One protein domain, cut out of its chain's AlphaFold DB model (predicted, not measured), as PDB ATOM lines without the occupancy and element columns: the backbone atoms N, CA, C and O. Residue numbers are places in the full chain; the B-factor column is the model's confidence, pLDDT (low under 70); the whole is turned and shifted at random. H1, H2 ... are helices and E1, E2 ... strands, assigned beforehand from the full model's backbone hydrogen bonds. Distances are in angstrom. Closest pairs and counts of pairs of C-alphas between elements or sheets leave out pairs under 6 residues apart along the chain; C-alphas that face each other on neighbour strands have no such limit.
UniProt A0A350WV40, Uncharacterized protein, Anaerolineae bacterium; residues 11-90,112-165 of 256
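What this domain is: This is residues 11 to 90 and 112 to 165 of the 256 residues of an uncharacterized protein of Anaerolineae bacterium (UniProt A0A350WV40). A three-stranded sheet, E1 E2 E3, and a two-stranded sheet, E4 E5, form a small sandwich, partly face to face with their strands crossed, while H2 and H4 cover one face of the larger sheet. The long helix H5 starts against this body and leaves it as an arm, with residues 152 to 165 sticking out. The printed part has 134 residues, with five named helices and five named strands in the order E1 H1 E2 E3 H2 H3 E4 E5 H4 H5; both sheets are antiparallel and the class is mixed. It is compact, with a radius of gyration of the C-alphas of 16.0 A, and elongated, spanning 54 by 35 by 35 A.

How they stand to each other: Look first at E1, residues 11 to 15, E2, residues 42 to 47, and E3, residues 52 to 56: N 13 and O 44 are 2.9 A apart, and in the hairpin E2 and E3, N 45 and O 54 are 2.9 A apart, both within hydrogen-bond range. Facing this sheet are E4, residues 79 to 87, and E5, residues 113 to 122, with N 81 and O 120 at 3.0 A; the strands of the two sheets stand at 56 degrees, and the closest C-alphas of E3 and E4, Met 56 and Thr 83, are 5.5 A apart. E4 bends by 65 degrees at residue 83 and E5 by 72 degrees at residue 118. H2, residues 58 to 70, H4, residues 124 to 136, and H5, residues 138 to 165, make two layers with the larger sheet, helices on one face of it. H4 lies over E1 at a height over the sheet of 10.5 A. H2 and H4 only just touch, with 3 pairs of C-alphas within 8 A, the closest Leu 65 and Leu 131 at 6.5 A. H2 touches H5 with residues 58 to 62 alone, closest C-alphas Gly 58 and Ile 145 at 5.1 A, at a steep tilt of 45 degrees, opposite ways. H3, residues 74 to 77, touches H4, closest C-alphas Lys 75 and Pro 124 at 5.3 A. H1, residues 32 to 37, only grazes the larger sheet. Each O i to N i+4 pair is within hydrogen-bond range in H1, H4 and H5, and 8 of 9 in H2; H3 is too short for one.

Where its parts are: Find C-alpha 11 at (1.380, 49.677, 56.197), where E1 begins; E4 and E5 measure 21.5 A and 23.6 A. From C-alpha 138 at (-8.650, 59.523, 44.883), H5 runs 40.6 A to C-alpha 165 at (-20.880, 26.329, 25.028).

The domain as a whole: The C-alphas of Lys 76 and Ser 165, the two farthest apart, are 54.1 A apart. Residues 91 to 111 are not printed, and C-alphas 90 and 112 are 9.1 A apart across the cut. The link E1 to H1 is long; residues 18 to 21 in it have pLDDT under 70.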
ATOM      1  N   GLY A  11       1.359  48.761  57.327       96.69
ATOM      2  CA  GLY A  11       1.380  49.677  56.197       96.69
ATOM      3  C   GLY A  11       0.279  49.402  55.193       96.69
ATOM      4  O   GLY A  11      -0.578  48.535  55.387       96.69
ATOM      5  N   TYR A  12       0.292  50.186  54.123       96.75
ATOM      6  CA  TYR A  12      -0.652  50.082  53.024       96.75
ATOM      7  C   TYR A  12       0.006  50.482  51.703       96.75
ATOM      8  O   TYR A  12       0.968  51.249  51.679       96.75
ATOM      9  N   HIS A  13      -0.506  49.953  50.596       95.62
ATOM     10  CA  HIS A  13      -0.151  50.404  49.252       95.62
ATOM     11  C   HIS A  13      -1.303  50.153  48.270       95.62
ATOM     12  O   HIS A  13      -2.201  49.349  48.534       95.62
ATOM     13  N   MET A  14      -1.285  50.863  47.143       95.56
ATOM     14  CA  MET A  14      -2.217  50.664  46.034       95.56
ATOM     15  C   MET A  14      -1.509  49.983  44.869       95.56
ATOM     16  O   MET A  14      -0.443  50.431  44.450       95.56
ATOM     17  N   ASN A  15      -2.152  48.963  44.315       94.69
ATOM     18  CA  ASN A  15      -1.769  48.337  43.059       94.69
ATOM     19  C   ASN A  15      -2.695  48.860  41.967       94.69
ATOM     20  O   ASN A  15      -3.890  48.554  41.966       94.69
ATOM     21  N   ASP A  16      -2.147  49.653  41.049       88.94
ATOM     22  CA  ASP A  16      -2.871  50.249  39.917       88.94
ATOM     23  C   ASP A  16      -2.843  49.382  38.646       88.94
ATOM     24  O   ASP A  16      -3.538  49.650  37.658       88.94
ATOM     25  N   SER A  17      -2.023  48.336  38.662       83.31
ATOM     26  CA  SER A  17      -1.740  47.462  37.535       83.31
ATOM     27  C   SER A  17      -1.234  46.116  38.044       83.31
ATOM     28  O   SER A  17      -0.746  45.993  39.161       83.31
ATOM     29  N   ILE A  18      -1.329  45.083  37.209       69.44
ATOM     30  CA  ILE A  18      -0.825  43.738  37.542       69.44
ATOM     31  C   ILE A  18       0.721  43.708  37.553       69.44
ATOM     32  O   ILE A  18       1.328  42.790  38.100       69.44
ATOM     33  N   TYR A  19       1.364  44.723  36.963       68.19
ATOM     34  CA  TYR A  19       2.806  44.779  36.710       68.19
ATOM     35  C   TYR A  19       3.484  45.993  37.353       68.19
ATOM     36  O   TYR A  19       4.492  46.473  36.835       68.19
ATOM     37  N   THR A  20       2.934  46.538  38.439       67.69
ATOM     38  CA  THR A  20       3.488  47.761  39.022       67.69
ATOM     39  C   THR A  20       4.899  47.509  39.547       67.69
ATOM     40  O   THR A  20       5.113  46.775  40.508       67.69
ATOM     41  N   LEU A  21       5.893  48.131  38.908       69.00
ATOM     42  CA  LEU A  21       7.301  48.037  39.310       69.00
ATOM     43  C   LEU A  21       7.580  48.753  40.643       69.00
ATOM     44  O   LEU A  21       8.639  48.566  41.232       69.00
ATOM     45  N   SER A  22       6.638  49.574  41.117       73.06
ATOM     46  CA  SER A  22       6.724  50.341  42.361       73.06
ATOM     47  C   SER A  22       6.112  49.634  43.578       73.06
ATOM     48  O   SER A  22       6.023  50.249  44.642       73.06
ATOM     49  N   CYS A  23       5.695  48.366  43.462       81.75
ATOM     50  CA  CYS A  23       5.176  47.621  44.608       81.75
ATOM     51  C   CYS A  23       6.289  47.405  45.652       81.75
ATOM     52  O   CYS A  23       7.363  46.901  45.303       81.75
ATOM     53  N   PRO A  24       6.055  47.738  46.938       90.19
ATOM     54  CA  PRO A  24       6.995  47.379  47.993       90.19
ATOM     55  C   PRO A  24       7.188  45.854  48.023       90.19
ATOM     56  O   PRO A  24       6.275  45.117  47.640       90.19
ATOM     57  N   PRO A  25       8.349  45.343  48.467       91.88
ATOM     58  CA  PRO A  25       8.551  43.905  48.577       91.88
ATOM     59  C   PRO A  25       7.519  43.297  49.534       91.88
ATOM     60  O   PRO A  25       7.233  43.859  50.593       91.88
ATOM     61  N   CYS A  26       6.965  42.140  49.163       93.44
ATOM     62  CA  CYS A  26       6.037  41.416  50.025       93.44
ATOM     63  C   CYS A  26       6.747  41.018  51.335       93.44
ATOM     64  O   CYS A  26       7.869  40.498  51.266       93.44
ATOM     65  N   PRO A  27       6.132  41.236  52.514       94.88
ATOM     66  CA  PRO A  27       6.748  40.874  53.783       94.88
ATOM     67  C   PRO A  27       7.114  39.389  53.839       94.88
ATOM     68  O   PRO A  27       6.341  38.529  53.415       94.88
ATOM     69  N   LYS A  28       8.277  39.056  54.409       94.94
ATOM     70  CA  LYS A  28       8.776  37.664  54.410       94.94
ATOM     71  C   LYS A  28       7.889  36.699  55.198       94.94
ATOM     72  O   LYS A  28       7.893  35.502  54.925       94.94
ATOM     73  N   TRP A  29       7.139  37.216  56.169       95.81
ATOM     74  CA  TRP A  29       6.196  36.448  56.981       95.81
ATOM     75  C   TRP A  29       4.862  36.176  56.271       95.81
ATOM     76  O   TRP A  29       4.070  35.370  56.760       95.81
ATOM     77  N   ALA A  30       4.590  36.833  55.136       96.25
ATOM     78  CA  ALA A  30       3.350  36.662  54.392       96.25
ATOM     79  C   ALA A  30       3.165  35.201  53.966       96.25
ATOM     80  O   ALA A  30       4.113  34.537  53.541       96.25
ATOM     81  N   LYS A  31       1.932  34.689  54.029       96.25
ATOM     82  CA  LYS A  31       1.644  33.324  53.571       96.25
ATOM     83  C   LYS A  31       1.796  33.242  52.057       96.25
ATOM     84  O   LYS A  31       1.580  34.218  51.349       96.25
ATOM     85  N   ARG A  32       2.067  32.042  51.532       95.50
ATOM     86  CA  ARG A  32       2.223  31.813  50.082       95.50
ATOM     87  C   ARG A  32       1.037  32.334  49.258       95.50
ATOM     88  O   ARG A  32       1.236  32.858  48.170       95.50
ATOM     89  N   PHE A  33      -0.180  32.204  49.787       93.00
ATOM     90  CA  PHE A  33      -1.383  32.745  49.155       93.00
ATOM     91  C   PHE A  33      -1.368  34.280  49.091       93.00
ATOM     92  O   PHE A  33      -1.675  34.847  48.047       93.00
ATOM     93  N   ASP A  34      -0.967  34.952  50.168       94.69
ATOM     94  CA  ASP A  34      -0.887  36.416  50.212       94.69
ATOM     95  C   ASP A  34       0.246  36.929  49.315       94.69
ATOM     96  O   ASP A  34       0.062  37.892  48.583       94.69
ATOM     97  N   GLN A  35       1.380  36.222  49.273       94.56
ATOM     98  CA  GLN A  35       2.490  36.525  48.361       94.56
ATOM     99  C   GLN A  35       2.059  36.465  46.888       94.56
ATOM    100  O   GLN A  35       2.394  37.350  46.108       94.56
ATOM    101  N   GLN A  36       1.282  35.446  46.501       92.62
ATOM    102  CA  GLN A  36       0.744  35.327  45.138       92.62
ATOM    103  C   GLN A  36      -0.248  36.441  44.796       92.62
ATOM    104  O   GLN A  36      -0.343  36.846  43.640       92.62
ATOM    105  N   ASN A  37      -0.984  36.932  45.793       92.31
ATOM    106  CA  ASN A  37      -1.953  38.008  45.627       92.31
ATOM    107  C   ASN A  37      -1.370  39.397  45.915       92.31
ATOM    108  O   ASN A  37      -2.104  40.377  45.818       92.31
ATOM    109  N   TRP A  38      -0.078  39.513  46.232       94.31
ATOM    110  CA  TRP A  38       0.531  40.769  46.668       94.31
ATOM    111  C   TRP A  38       0.361  41.894  45.646       94.31
ATOM    112  O   TRP A  38      -0.049  42.989  46.012       94.31
ATOM    113  N   ASN A  39       0.552  41.579  44.361       92.62
ATOM    114  CA  ASN A  39       0.408  42.513  43.238       92.62
ATOM    115  C   ASN A  39      -1.019  42.535  42.660       92.62
ATOM    116  O   ASN A  39      -1.244  42.977  41.533       92.62
ATOM    117  N   ARG A  40      -2.004  41.982  43.377       91.56
ATOM    118  CA  ARG A  40      -3.391  41.992  42.914       91.56
ATOM    119  C   ARG A  40      -3.911  43.426  42.917       91.56
ATOM    120  O   ARG A  40      -3.738  44.140  43.904       91.56
ATOM    121  N   LEU A  41      -4.583  43.799  41.828       90.94
ATOM    122  CA  LEU A  41      -5.250  45.090  41.653       90.94
ATOM    123  C   LEU A  41      -6.122  45.424  42.877       90.94
ATOM    124  O   LEU A  41      -6.903  44.572  43.318       90.94
ATOM    125  N   GLY A  42      -5.979  46.640  43.408       95.19
ATOM    126  CA  GLY A  42      -6.709  47.101  44.589       95.19
ATOM    127  C   GLY A  42      -5.813  47.761  45.635       95.19
ATOM    128  O   GLY A  42      -4.713  48.226  45.340       95.19
ATOM    129  N   VAL A  43      -6.303  47.813  46.873       96.88
ATOM    130  CA  VAL A  43      -5.580  48.370  48.022       96.88
ATOM    131  C   VAL A  43      -5.210  47.248  48.975       96.88
ATOM    132  O   VAL A  43      -6.064  46.461  49.386       96.88
ATOM    133  N   VAL A  44      -3.933  47.181  49.333       97.19
ATOM    134  CA  VAL A  44      -3.396  46.181  50.253       97.19
ATOM    135  C   VAL A  44      -3.055  46.865  51.560       97.19
ATOM    136  O   VAL A  44      -2.357  47.876  51.567       97.19
ATOM    137  N   VAL A  45      -3.534  46.303  52.664       97.81
ATOM    138  CA  VAL A  45      -3.204  46.734  54.026       97.81
ATOM    139  C   VAL A  45      -2.596  45.545  54.748       97.81
ATOM    140  O   VAL A  45      -3.106  44.430  54.632       97.81
ATOM    141  N   TRP A  46      -1.513  45.762  55.487       97.75
ATOM    142  CA  TRP A  46      -0.872  44.706  56.263       97.75
ATOM    143  C   TRP A  46      -0.564  45.154  57.684       97.75
ATOM    144  O   TRP A  46      -0.333  46.332  57.961       97.75
ATOM    145  N   ASP A  47      -0.529  44.172  58.574       97.56
ATOM    146  CA  ASP A  47      -0.122  44.317  59.963       97.56
ATOM    147  C   ASP A  47       0.825  43.167  60.320       97.56
ATOM    148  O   ASP A  47       0.451  41.991  60.295       97.56
ATOM    149  N   ALA A  48       2.070  43.522  60.628       96.44
ATOM    150  CA  ALA A  48       3.127  42.581  60.961       96.44
ATOM    151  C   ALA A  48       2.917  41.945  62.341       96.44
ATOM    152  O   ALA A  48       3.356  40.815  62.547       96.44
ATOM    153  N   GLN A  49       2.223  42.618  63.270       96.00
ATOM    154  CA  GLN A  49       1.960  42.066  64.604       96.00
ATOM    155  C   GLN A  49       1.007  40.876  64.528       96.00
ATOM    156  O   GLN A  49       1.257  39.831  65.127       96.00
ATOM    157  N   THR A  50      -0.078  41.018  63.765       96.25
ATOM    158  CA  THR A  50      -1.045  39.933  63.558       96.25
ATOM    159  C   THR A  50      -0.684  39.008  62.397       96.25
ATOM    160  O   THR A  50      -1.366  37.998  62.204       96.25
ATOM    161  N   GLN A  51       0.376  39.326  61.645       96.75
ATOM    162  CA  GLN A  51       0.781  38.644  60.412       96.75
ATOM    163  C   GLN A  51      -0.390  38.489  59.433       96.75
ATOM    164  O   GLN A  51      -0.655  37.407  58.896       96.75
ATOM    165  N   ARG A  52      -1.130  39.581  59.228       97.00
ATOM    166  CA  ARG A  52      -2.296  39.620  58.342       97.00
ATOM    167  C   ARG A  52      -2.067  40.573  57.188       97.00
ATOM    168  O   ARG A  52      -1.543  41.670  57.366       97.00
ATOM    169  N   ILE A  53      -2.517  40.142  56.016       97.38
ATOM    170  CA  ILE A  53      -2.607  40.953  54.810       97.38
ATOM    171  C   ILE A  53      -4.065  40.924  54.364       97.38
ATOM    172  O   ILE A  53      -4.698  39.868  54.290       97.38
ATOM    173  N   THR A  54      -4.603  42.103  54.095       97.12
ATOM    174  CA  THR A  54      -5.974  42.304  53.654       97.12
ATOM    175  C   THR A  54      -5.951  42.982  52.301       97.12
ATOM    176  O   THR A  54      -5.362  44.049  52.139       97.12
ATOM    177  N   HIS A  55      -6.652  42.383  51.344       96.69
ATOM    178  CA  HIS A  55      -6.860  42.969  50.028       96.69
ATOM    179  C   HIS A  55      -8.267  43.554  49.957       96.69
ATOM    180  O   HIS A  55      -9.250  42.858  50.233       96.69
ATOM    181  N   MET A  56      -8.362  44.822  49.577       97.12
ATOM    182  CA  MET A  56      -9.619  45.524  49.356       97.12
ATOM    183  C   MET A  56      -9.725  45.931  47.896       97.12
ATOM    184  O   MET A  56      -8.762  46.400  47.292       97.12
ATOM    185  N   PHE A  57     -10.926  45.797  47.344       96.38
ATOM    186  CA  PHE A  57     -11.219  46.347  46.027       96.38
ATOM    187  C   PHE A  57     -11.222  47.879  46.083       96.38
ATOM    188  O   PHE A  57     -11.577  48.472  47.109       96.38
ATOM    189  N   GLY A  58     -10.903  48.539  44.974       96.56
ATOM    190  CA  GLY A  58     -11.005  49.992  44.856       96.56
ATOM    191  C   GLY A  58     -12.422  50.473  45.177       96.56
ATOM    192  O   GLY A  58     -12.618  51.399  45.961       96.56
ATOM    193  N   SER A  59     -13.425  49.743  44.681       96.38
ATOM    194  CA  SER A  59     -14.848  50.028  44.931       96.38
ATOM    195  C   SER A  59     -15.276  49.871  46.396       96.38
ATOM    196  O   SER A  59     -16.196  50.545  46.852       96.38
ATOM    197  N   GLN A  60     -14.614  49.001  47.157       96.69
ATOM    198  CA  GLN A  60     -14.812  48.900  48.603       96.69
ATOM    199  C   GLN A  60     -14.120  50.057  49.325       96.69
ATOM    200  O   GLN A  60     -14.683  50.652  50.240       96.69
ATOM    201  N   THR A  61     -12.898  50.366  48.905       97.56
ATOM    202  CA  THR A  61     -12.056  51.384  49.528       97.56
ATOM    203  C   THR A  61     -12.684  52.773  49.419       97.56
ATOM    204  O   THR A  61     -12.699  53.508  50.403       97.56
ATOM    205  N   ILE A  62     -13.290  53.110  48.274       97.75
ATOM    206  CA  ILE A  62     -13.996  54.390  48.110       97.75
ATOM    207  C   ILE A  62     -15.218  54.485  49.035       97.75
ATOM    208  O   ILE A  62     -15.436  55.520  49.654       97.75
ATOM    209  N   ARG A  63     -15.966  53.388  49.229       97.50
ATOM    210  CA  ARG A  63     -17.101  53.358  50.169       97.50
ATOM    211  C   ARG A  63     -16.643  53.578  51.607       97.50
ATOM    212  O   ARG A  63     -17.268  54.339  52.330       97.50
ATOM    213  N   ILE A  64     -15.528  52.959  51.997       97.31
ATOM    214  CA  ILE A  64     -14.910  53.179  53.311       97.31
ATOM    215  C   ILE A  64     -14.549  54.658  53.495       97.31
ATOM    216  O   ILE A  64     -14.811  55.215  54.560       97.31
ATOM    217  N   LEU A  65     -13.970  55.294  52.470       97.62
ATOM    218  CA  LEU A  65     -13.631  56.716  52.511       97.62
ATOM    219  C   LEU A  65     -14.886  57.591  52.667       97.62
ATOM    220  O   LEU A  65     -14.939  58.432  53.563       97.62
ATOM    221  N   GLU A  66     -15.921  57.352  51.862       97.81
ATOM    222  CA  GLU A  66     -17.198  58.069  51.945       97.81
ATOM    223  C   GLU A  66     -17.878  57.895  53.313       97.81
ATOM    224  O   GLU A  66     -18.375  58.858  53.903       97.81
ATOM    225  N   ASP A  67     -17.890  56.674  53.850       97.38
ATOM    226  CA  ASP A  67     -18.469  56.371  55.159       97.38
ATOM    227  C   ASP A  67     -17.682  57.049  56.287       97.38
ATOM    228  O   ASP A  67     -18.274  57.580  57.231       97.38
ATOM    229  N   ALA A  68     -16.351  57.103  56.174       97.06
ATOM    230  CA  ALA A  68     -15.487  57.795  57.125       97.06
ATOM    231  C   ALA A  68     -15.623  59.328  57.068       97.06
ATOM    232  O   ALA A  68     -15.408  60.002  58.081       97.06
ATOM    233  N   GLN A  69     -16.001  59.886  55.915       97.12
ATOM    234  CA  GLN A  69     -16.324  61.309  55.772       97.12
ATOM    235  C   GLN A  69     -17.689  61.642  56.388       97.12
ATOM    236  O   GLN A  69     -17.824  62.649  57.088       97.12
ATOM    237  N   LYS A  70     -18.687  60.768  56.201       98.12
ATOM    238  CA  LYS A  70     -20.029  60.914  56.792       98.12
ATOM    239  C   LYS A  70     -20.022  60.700  58.307       98.12
ATOM    240  O   LYS A  70     -20.736  61.385  59.037       98.12
ATOM    241  N   SER A  71     -19.210  59.764  58.799       97.44
ATOM    242  CA  SER A  71     -19.165  59.365  60.205       97.44
ATOM    243  C   SER A  71     -17.796  59.602  60.831       97.44
ATOM    244  O   SER A  71     -16.802  58.987  60.468       97.44
ATOM    245  N   LYS A  72     -17.746  60.411  61.895       97.19
ATOM    246  CA  LYS A  72     -16.519  60.637  62.685       97.19
ATOM    247  C   LYS A  72     -16.263  59.547  63.741       97.19
ATOM    248  O   LYS A  72     -15.391  59.726  64.592       97.19
ATOM    249  N   ALA A  73     -17.004  58.432  63.726       97.44
ATOM    250  CA  ALA A  73     -16.889  57.362  64.728       97.44
ATOM    251  C   ALA A  73     -15.485  56.731  64.776       97.44
ATOM    252  O   ALA A  73     -14.999  56.361  65.852       97.44
ATOM    253  N   TRP A  74     -14.803  56.687  63.630       97.69
ATOM    254  CA  TRP A  74     -13.453  56.144  63.509       97.69
ATOM    255  C   TRP A  74     -12.411  56.922  64.322       97.69
ATOM    256  O   TRP A  74     -11.421  56.349  64.762       97.69
ATOM    257  N   LYS A  75     -12.656  58.204  64.630       98.19
ATOM    258  CA  LYS A  75     -11.747  59.000  65.471       98.19
ATOM    259  C   LYS A  75     -11.621  58.450  66.892       98.19
ATOM    260  O   LYS A  75     -10.613  58.692  67.542       98.19
ATOM    261  N   LYS A  76     -12.645  57.738  67.380       98.06
ATOM    262  CA  LYS A  76     -12.650  57.118  68.715       98.06
ATOM    263  C   LYS A  76     -12.289  55.637  68.669       98.06
ATOM    264  O   LYS A  76     -11.531  55.176  69.509       98.06
ATOM    265  N   LYS A  77     -12.863  54.892  67.718       97.75
ATOM    266  CA  LYS A  77     -12.771  53.420  67.673       97.75
ATOM    267  C   LYS A  77     -11.759  52.882  66.656       97.75
ATOM    268  O   LYS A  77     -11.498  51.687  66.655       97.75
ATOM    269  N   GLY A  78     -11.210  53.736  65.795       97.38
ATOM    270  CA  GLY A  78     -10.461  53.304  64.620       97.38
ATOM    271  C   GLY A  78     -11.371  52.722  63.536       97.38
ATOM    272  O   GLY A  78     -12.580  52.970  63.528       97.38
ATOM    273  N   LEU A  79     -10.791  51.952  62.621       97.94
ATOM    274  CA  LEU A  79     -11.481  51.383  61.465       97.94
ATOM    275  C   LEU A  79     -11.158  49.893  61.322       97.94
ATOM    276  O   LEU A  79     -10.004  49.492  61.428       97.94
ATOM    277  N   VAL A  80     -12.178  49.080  61.045       98.06
ATOM    278  CA  VAL A  80     -11.993  47.676  60.651       98.06
ATOM    279  C   VAL A  80     -11.946  47.614  59.134       98.06
ATOM    280  O   VAL A  80     -12.925  47.954  58.472       98.06
ATOM    281  N   VAL A  81     -10.830  47.144  58.589       98.00
ATOM    282  CA  VAL A  81     -10.688  46.849  57.160       98.00
ATOM    283  C   VAL A  81     -10.625  45.340  56.960       98.00
ATOM    284  O   VAL A  81     -10.170  44.612  57.838       98.00
ATOM    285  N   GLY A  82     -11.127  44.842  55.834       97.25
ATOM    286  CA  GLY A  82     -11.242  43.406  55.578       97.25
ATOM    287  C   GLY A  82     -11.513  43.114  54.110       97.25
ATOM    288  O   GLY A  82     -11.934  43.995  53.368       97.25
ATOM    289  N   THR A  83     -11.315  41.873  53.688       95.69
ATOM    290  CA  THR A  83     -11.701  41.418  52.351       95.69
ATOM    291  C   THR A  83     -13.177  41.033  52.372       95.69
ATOM    292  O   THR A  83     -13.587  40.189  53.173       95.69
ATOM    293  N   ILE A  84     -13.987  41.648  51.507       94.38
ATOM    294  CA  ILE A  84     -15.411  41.305  51.382       94.38
ATOM    295  C   ILE A  84     -15.551  39.851  50.926       94.38
ATOM    296  O   ILE A  84     -14.965  39.446  49.922       94.38
ATOM    297  N   ALA A  85     -16.377  39.092  51.638       93.88
ATOM    298  CA  ALA A  85     -16.762  37.736  51.285       93.88
ATOM    299  C   ALA A  85     -18.271  37.549  51.477       93.88
ATOM    300  O   ALA A  85     -18.878  38.150  52.361       93.88
ATOM    301  N   TYR A  86     -18.876  36.699  50.654       92.25
ATOM    302  CA  TYR A  86     -20.255  36.264  50.851       92.25
ATOM    303  C   TYR A  86     -20.252  34.958  51.643       92.25
ATOM    304  O   TYR A  86     -19.617  33.983  51.232       92.25
ATOM    305  N   ARG A  87     -20.909  34.951  52.801       92.38
ATOM    306  CA  ARG A  87     -21.035  33.771  53.649       92.38
ATOM    307  C   ARG A  87     -22.233  32.965  53.175       92.38
ATOM    308  O   ARG A  87     -23.356  33.451  53.217       92.38
ATOM    309  N   ILE A  88     -21.973  31.737  52.742       90.69
ATOM    310  CA  ILE A  88     -23.011  30.780  52.355       90.69
ATOM    311  C   ILE A  88     -23.158  29.776  53.491       90.69
ATOM    312  O   ILE A  88     -22.218  29.038  53.804       90.69
ATOM    313  N   THR A  89     -24.329  29.752  54.112       88.44
ATOM    314  CA  THR A  89     -24.663  28.827  55.189       88.44
ATOM    315  C   THR A  89     -25.211  27.550  54.575       88.44
ATOM    316  O   THR A  89     -26.353  27.482  54.126       88.44
ATOM    317  N   MET A  90     -24.388  26.504  54.544       83.75
ATOM    318  CA  MET A  90     -24.826  25.205  54.038       83.75
ATOM    319  C   MET A  90     -25.664  24.497  55.112       83.75
ATOM    320  O   MET A  90     -25.187  24.363  56.245       83.75
ATOM    321  N   ASP A 112     -27.657  33.796  54.658       91.31
ATOM    322  CA  ASP A 112     -26.509  34.138  53.827       91.31
ATOM    323  C   ASP A 112     -26.330  35.661  53.773       91.31
ATOM    324  O   ASP A 112     -27.273  36.402  53.464       91.31
ATOM    325  N   ASP A 113     -25.128  36.132  54.098       93.62
ATOM    326  CA  ASP A 113     -24.835  37.550  54.255       93.62
ATOM    327  C   ASP A 113     -23.448  37.950  53.734       93.62
ATOM    328  O   ASP A 113     -22.532  37.145  53.544       93.62
ATOM    329  N   TRP A 114     -23.303  39.243  53.443       92.06
ATOM    330  CA  TRP A 114     -22.003  39.830  53.140       92.06
ATOM    331  C   TRP A 114     -21.252  40.073  54.445       92.06
ATOM    332  O   TRP A 114     -21.756  40.743  55.343       92.06
ATOM    333  N   CYS A 115     -20.023  39.578  54.524       94.50
ATOM    334  CA  CYS A 115     -19.174  39.716  55.696       94.50
ATOM    335  C   CYS A 115     -17.748  40.130  55.305       94.50
ATOM    336  O   CYS A 115     -17.355  40.083  54.137       94.50
ATOM    337  N   LEU A 116     -16.963  40.567  56.291       95.31
ATOM    338  CA  LEU A 116     -15.538  40.830  56.113       95.31
ATOM    339  C   LEU A 116     -14.733  39.631  56.614       95.31
ATOM    340  O   LEU A 116     -14.959  39.123  57.711       95.31
ATOM    341  N   THR A 117     -13.769  39.207  55.808       95.50
ATOM    342  CA  THR A 117     -12.775  38.180  56.138       95.50
ATOM    343  C   THR A 117     -11.393  38.815  56.213       95.50
ATOM    344  O   THR A 117     -11.198  39.927  55.722       95.50
ATOM    345  N   ASN A 118     -10.434  38.135  56.852       95.19
ATOM    346  CA  ASN A 118      -9.066  38.637  57.029       95.19
ATOM    347  C   ASN A 118      -9.046  40.082  57.544       95.19
ATOM    348  O   ASN A 118      -8.455  40.960  56.927       95.19
ATOM    349  N   THR A 119      -9.763  40.350  58.636       97.62
ATOM    350  CA  THR A 119      -9.919  41.713  59.141       97.62
ATOM    351  C   THR A 119      -8.675  42.188  59.886       97.62
ATOM    352  O   THR A 119      -8.119  41.444  60.708       97.62
ATOM    353  N   ILE A 120      -8.311  43.448  59.663       98.06
ATOM    354  CA  ILE A 120      -7.305  44.199  60.416       98.06
ATOM    355  C   ILE A 120      -8.016  45.370  61.101       98.06
ATOM    356  O   ILE A 120      -8.771  46.113  60.471       98.06
ATOM    357  N   GLN A 121      -7.793  45.516  62.407       98.12
ATOM    358  CA  GLN A 121      -8.286  46.649  63.184       98.12
ATOM    359  C   GLN A 121      -7.217  47.740  63.181       98.12
ATOM    360  O   GLN A 121      -6.177  47.589  63.813       98.12
ATOM    361  N   LEU A 122      -7.489  48.848  62.501       98.19
ATOM    362  CA  LEU A 122      -6.632  50.026  62.523       98.19
ATOM    363  C   LEU A 122      -6.957  50.870  63.753       98.19
ATOM    364  O   LEU A 122      -8.128  51.101  64.071       98.19
ATOM    365  N   SER A 123      -5.925  51.365  64.433       98.00
ATOM    366  CA  SER A 123      -6.072  52.361  65.497       98.00
ATOM    367  C   SER A 123      -6.521  53.718  64.925       98.00
ATOM    368  O   SER A 123      -6.434  53.937  63.712       98.00
ATOM    369  N   PRO A 124      -6.999  54.671  65.746       98.38
ATOM    370  CA  PRO A 124      -7.405  55.989  65.254       98.38
ATOM    371  C   PRO A 124      -6.301  56.762  64.515       98.38
ATOM    372  O   PRO A 124      -6.594  57.444  63.533       98.38
ATOM    373  N   SER A 125      -5.041  56.650  64.951       98.06
ATOM    374  CA  SER A 125      -3.904  57.300  64.284       98.06
ATOM    375  C   SER A 125      -3.609  56.660  62.929       98.06
ATOM    376  O   SER A 125      -3.539  57.374  61.933       98.06
ATOM    377  N   GLN A 126      -3.547  55.326  62.874       97.94
ATOM    378  CA  GLN A 126      -3.370  54.568  61.628       97.94
ATOM    379  C   GLN A 126      -4.514  54.830  60.648       97.94
ATOM    380  O   GLN A 126      -4.295  55.025  59.459       97.94
ATOM    381  N   THR A 127      -5.747  54.889  61.158       98.25
ATOM    382  CA  THR A 127      -6.938  55.192  60.360       98.25
ATOM    383  C   THR A 127      -6.851  56.587  59.755       98.25
ATOM    384  O   THR A 127      -7.139  56.749  58.576       98.25
ATOM    385  N   LYS A 128      -6.444  57.597  60.537       98.38
ATOM    386  CA  LYS A 128      -6.267  58.963  60.028       98.38
ATOM    387  C   LYS A 128      -5.265  58.986  58.875       98.38
ATOM    388  O   LYS A 128      -5.554  59.577  57.844       98.38
ATOM    389  N   GLU A 129      -4.116  58.343  59.061       98.38
ATOM    390  CA  GLU A 129      -3.066  58.278  58.046       98.38
ATOM    391  C   GLU A 129      -3.546  57.554  56.781       98.38
ATOM    392  O   GLU A 129      -3.427  58.087  55.680       98.38
ATOM    393  N   PHE A 130      -4.182  56.392  56.951       98.25
ATOM    394  CA  PHE A 130      -4.748  55.613  55.856       98.25
ATOM    395  C   PHE A 130      -5.792  56.412  55.064       98.25
ATOM    396  O   PHE A 130      -5.717  56.474  53.841       98.25
ATOM    397  N   LEU A 131      -6.733  57.080  55.740       98.31
ATOM    398  CA  LEU A 131      -7.741  57.910  55.075       98.31
ATOM    399  C   LEU A 131      -7.111  59.093  54.333       98.31
ATOM    400  O   LEU A 131      -7.469  59.333  53.186       98.31
ATOM    401  N   SER A 132      -6.137  59.783  54.936       98.38
ATOM    402  CA  SER A 132      -5.415  60.865  54.255       98.38
ATOM    403  C   SER A 132      -4.688  60.376  53.001       98.38
ATOM    404  O   SER A 132      -4.686  61.069  51.985       98.38
ATOM    405  N   TYR A 133      -4.120  59.170  53.029       97.88
ATOM    406  CA  TYR A 133      -3.528  58.558  51.842       97.88
ATOM    407  C   TYR A 133      -4.565  58.259  50.750       97.88
ATOM    408  O   TYR A 133      -4.305  58.530  49.574       97.88
ATOM    409  N   LEU A 134      -5.737  57.728  51.120       97.69
ATOM    410  CA  LEU A 134      -6.825  57.482  50.171       97.69
ATOM    411  C   LEU A 134      -7.312  58.786  49.526       97.69
ATOM    412  O   LEU A 134      -7.483  58.826  48.313       97.69
ATOM    413  N   GLU A 135      -7.473  59.853  50.314       97.94
ATOM    414  CA  GLU A 135      -7.879  61.179  49.826       97.94
ATOM    415  C   GLU A 135      -6.862  61.756  48.832       97.94
ATOM    416  O   GLU A 135      -7.240  62.253  47.773       97.94
ATOM    417  N   GLN A 136      -5.564  61.632  49.126       98.00
ATOM    418  CA  GLN A 136      -4.494  62.080  48.228       98.00
ATOM    419  C   GLN A 136      -4.438  61.292  46.911       98.00
ATOM    420  O   GLN A 136      -3.943  61.806  45.909       98.00
ATOM    421  N   ASN A 137      -4.930  60.049  46.897       96.81
ATOM    422  CA  ASN A 137      -4.878  59.152  45.741       96.81
ATOM    423  C   ASN A 137      -6.269  58.855  45.144       96.81
ATOM    424  O   ASN A 137      -6.422  57.865  44.427       96.81
ATOM    425  N   ASP A 138      -7.271  59.715  45.369       96.81
ATOM    426  CA  ASP A 138      -8.650  59.523  44.883       96.81
ATOM    427  C   ASP A 138      -8.723  59.284  43.362       96.81
ATOM    428  O   ASP A 138      -9.399  58.366  42.891       96.81
ATOM    429  N   ALA A 139      -7.955  60.049  42.578       96.38
ATOM    430  CA  ALA A 139      -7.895  59.888  41.124       96.38
ATOM    431  C   ALA A 139      -7.392  58.493  40.706       96.38
ATOM    432  O   ALA A 139      -7.985  57.858  39.834       96.38
ATOM    433  N   LYS A 140      -6.346  57.980  41.371       95.44
ATOM    434  CA  LYS A 140      -5.818  56.630  41.112       95.44
ATOM    435  C   LYS A 140      -6.810  55.554  41.535       95.44
ATOM    436  O   LYS A 140      -6.963  54.550  40.847       95.44
ATOM    437  N   LEU A 141      -7.523  55.769  42.639       96.12
ATOM    438  CA  LEU A 141      -8.538  54.833  43.111       96.12
ATOM    439  C   LEU A 141      -9.681  54.686  42.097       96.12
ATOM    440  O   LEU A 141     -10.136  53.573  41.838       96.12
ATOM    441  N   LYS A 142     -10.100  55.788  41.466       97.00
ATOM    442  CA  LYS A 142     -11.086  55.773  40.371       97.00
ATOM    443  C   LYS A 142     -10.594  54.992  39.153       97.00
ATOM    444  O   LYS A 142     -11.366  54.230  38.573       97.00
ATOM    445  N   GLU A 143      -9.319  55.121  38.797       96.00
ATOM    446  CA  GLU A 143      -8.711  54.332  37.719       96.00
ATOM    447  C   GLU A 143      -8.677  52.832  38.053       96.00
ATOM    448  O   GLU A 143      -9.062  52.001  37.227       96.00
ATOM    449  N   ILE A 144      -8.296  52.481  39.286       95.38
ATOM    450  CA  ILE A 144      -8.342  51.101  39.791       95.38
ATOM    451  C   ILE A 144      -9.759  50.539  39.670       95.38
ATOM    452  O   ILE A 144      -9.934  49.437  39.160       95.38
ATOM    453  N   ILE A 145     -10.780  51.300  40.075       96.06
ATOM    454  CA  ILE A 145     -12.187  50.885  39.972       96.06
ATOM    455  C   ILE A 145     -12.585  50.618  38.516       96.06
ATOM    456  O   ILE A 145     -13.271  49.633  38.237       96.06
ATOM    457  N   ALA A 146     -12.161  51.470  37.579       96.62
ATOM    458  CA  ALA A 146     -12.439  51.273  36.159       96.62
ATOM    459  C   ALA A 146     -11.820  49.961  35.645       96.62
ATOM    460  O   ALA A 146     -12.532  49.134  35.072       96.62
ATOM    461  N   LYS A 147     -10.537  49.721  35.952       95.38
ATOM    462  CA  LYS A 147      -9.819  48.483  35.602       95.38
ATOM    463  C   LYS A 147     -10.438  47.242  36.257       95.38
ATOM    464  O   LYS A 147     -10.583  46.206  35.613       95.38
ATOM    465  N   GLU A 148     -10.857  47.338  37.520       94.06
ATOM    466  CA  GLU A 148     -11.563  46.259  38.226       94.06
ATOM    467  C   GLU A 148     -12.876  45.891  37.531       94.06
ATOM    468  O   GLU A 148     -13.204  44.710  37.400       94.06
ATOM    469  N   ASN A 149     -13.642  46.894  37.099       95.06
ATOM    470  CA  ASN A 149     -14.919  46.687  36.423       95.06
ATOM    471  C   ASN A 149     -14.738  46.091  35.024       95.06
ATOM    472  O   ASN A 149     -15.512  45.209  34.640       95.06
ATOM    473  N   GLU A 150     -13.718  46.524  34.285       95.31
ATOM    474  CA  GLU A 150     -13.349  45.935  32.998       95.31
ATOM    475  C   GLU A 150     -12.972  44.457  33.161       95.31
ATOM    476  O   GLU A 150     -13.545  43.585  32.501       95.31
ATOM    477  N   GLU A 151     -12.091  44.145  34.114       91.38
ATOM    478  CA  GLU A 151     -11.654  42.773  34.374       91.38
ATOM    479  C   GLU A 151     -12.812  41.887  34.849       91.38
ATOM    480  O   GLU A 151     -12.980  40.759  34.376       91.38
ATOM    481  N   ARG A 152     -13.679  42.409  35.725       91.69
ATOM    482  CA  ARG A 152     -14.901  41.714  36.148       91.69
ATOM    483  C   ARG A 152     -15.805  41.413  34.954       91.69
ATOM    484  O   ARG A 152     -16.297  40.291  34.840       91.69
ATOM    485  N   SER A 153     -16.005  42.381  34.062       94.88
ATOM    486  CA  SER A 153     -16.826  42.213  32.857       94.88
ATOM    487  C   SER A 153     -16.233  41.155  31.926       94.88
ATOM    488  O   SER A 153     -16.951  40.282  31.440       94.88
ATOM    489  N   ARG A 154     -14.906  41.158  31.754       96.00
ATOM    490  CA  ARG A 154     -14.174  40.157  30.972       96.00
ATOM    491  C   ARG A 154     -14.329  38.748  31.547       96.00
ATOM    492  O   ARG A 154     -14.611  37.808  30.801       96.00
ATOM    493  N   ILE A 155     -14.161  38.582  32.861       92.62
ATOM    494  CA  ILE A 155     -14.327  37.289  33.544       92.62
ATOM    495  C   ILE A 155     -15.770  36.796  33.403       92.62
ATOM    496  O   ILE A 155     -15.982  35.643  33.025       92.62
ATOM    497  N   LEU A 156     -16.759  37.660  33.644       93.62
ATOM    498  CA  LEU A 156     -18.172  37.309  33.485       93.62
ATOM    499  C   LEU A 156     -18.485  36.881  32.049       93.62
ATOM    500  O   LEU A 156     -19.122  35.850  31.850       93.62
ATOM    501  N   GLY A 157     -17.976  37.606  31.050       96.62
ATOM    502  CA  GLY A 157     -18.117  37.236  29.642       96.62
ATOM    503  C   GLY A 157     -17.574  35.835  29.339       96.62
ATOM    504  O   GLY A 157     -18.232  35.055  28.647       96.62
ATOM    505  N   LYS A 158     -16.420  35.465  29.914       96.25
ATOM    506  CA  LYS A 158     -15.859  34.104  29.797       96.25
ATOM    507  C   LYS A 158     -16.752  33.050  30.450       96.25
ATOM    508  O   LYS A 158     -16.995  32.011  29.842       96.25
ATOM    509  N   VAL A 159     -17.260  33.319  31.654       95.31
ATOM    510  CA  VAL A 159     -18.164  32.401  32.368       95.31
ATOM    511  C   VAL A 159     -19.451  32.179  31.572       95.31
ATOM    512  O   VAL A 159     -19.839  31.035  31.346       95.31
ATOM    513  N   TYR A 160     -20.079  33.244  31.069       95.31
ATOM    514  CA  TYR A 160     -21.264  33.124  30.216       95.31
ATOM    515  C   TYR A 160     -20.975  32.355  28.927       95.31
ATOM    516  O   TYR A 160     -21.755  31.483  28.546       95.31
ATOM    517  N   SER A 161     -19.840  32.629  28.281       94.69
ATOM    518  CA  SER A 161     -19.425  31.915  27.068       94.69
ATOM    519  C   SER A 161     -19.293  30.409  27.311       94.69
ATOM    520  O   SER A 161     -19.761  29.620  26.490       94.69
ATOM    521  N   LEU A 162     -18.732  30.017  28.461       96.00
ATOM    522  CA  LEU A 162     -18.589  28.621  28.879       96.00
ATOM    523  C   LEU A 162     -19.947  27.954  29.162       96.00
ATOM    524  O   LEU A 162     -20.216  26.851  28.693       96.00
ATOM    525  N   ILE A 163     -20.848  28.637  29.870       93.56
ATOM    526  CA  ILE A 163     -22.203  28.118  30.133       93.56
ATOM    527  C   ILE A 163     -22.961  27.895  28.814       93.56
ATOM    528  O   ILE A 163     -23.631  26.876  28.621       93.56
ATOM    529  N   LEU A 164     -22.840  28.835  27.873       94.19
ATOM    530  CA  LEU A 164     -23.480  28.741  26.563       94.19
ATOM    531  C   LEU A 164     -22.835  27.679  25.661       94.19
ATOM    532  O   LEU A 164     -23.541  27.089  24.837       94.19
ATOM    533  N   SER A 165     -21.528  27.415  25.777       93.88
ATOM    534  CA  SER A 165     -20.880  26.329  25.028       93.88
ATOM    535  C   SER A 165     -21.369  24.964  25.507       93.88
ATOM    536  O   SER A 165     -21.777  24.157  24.677       93.88
TER     537      SER A 165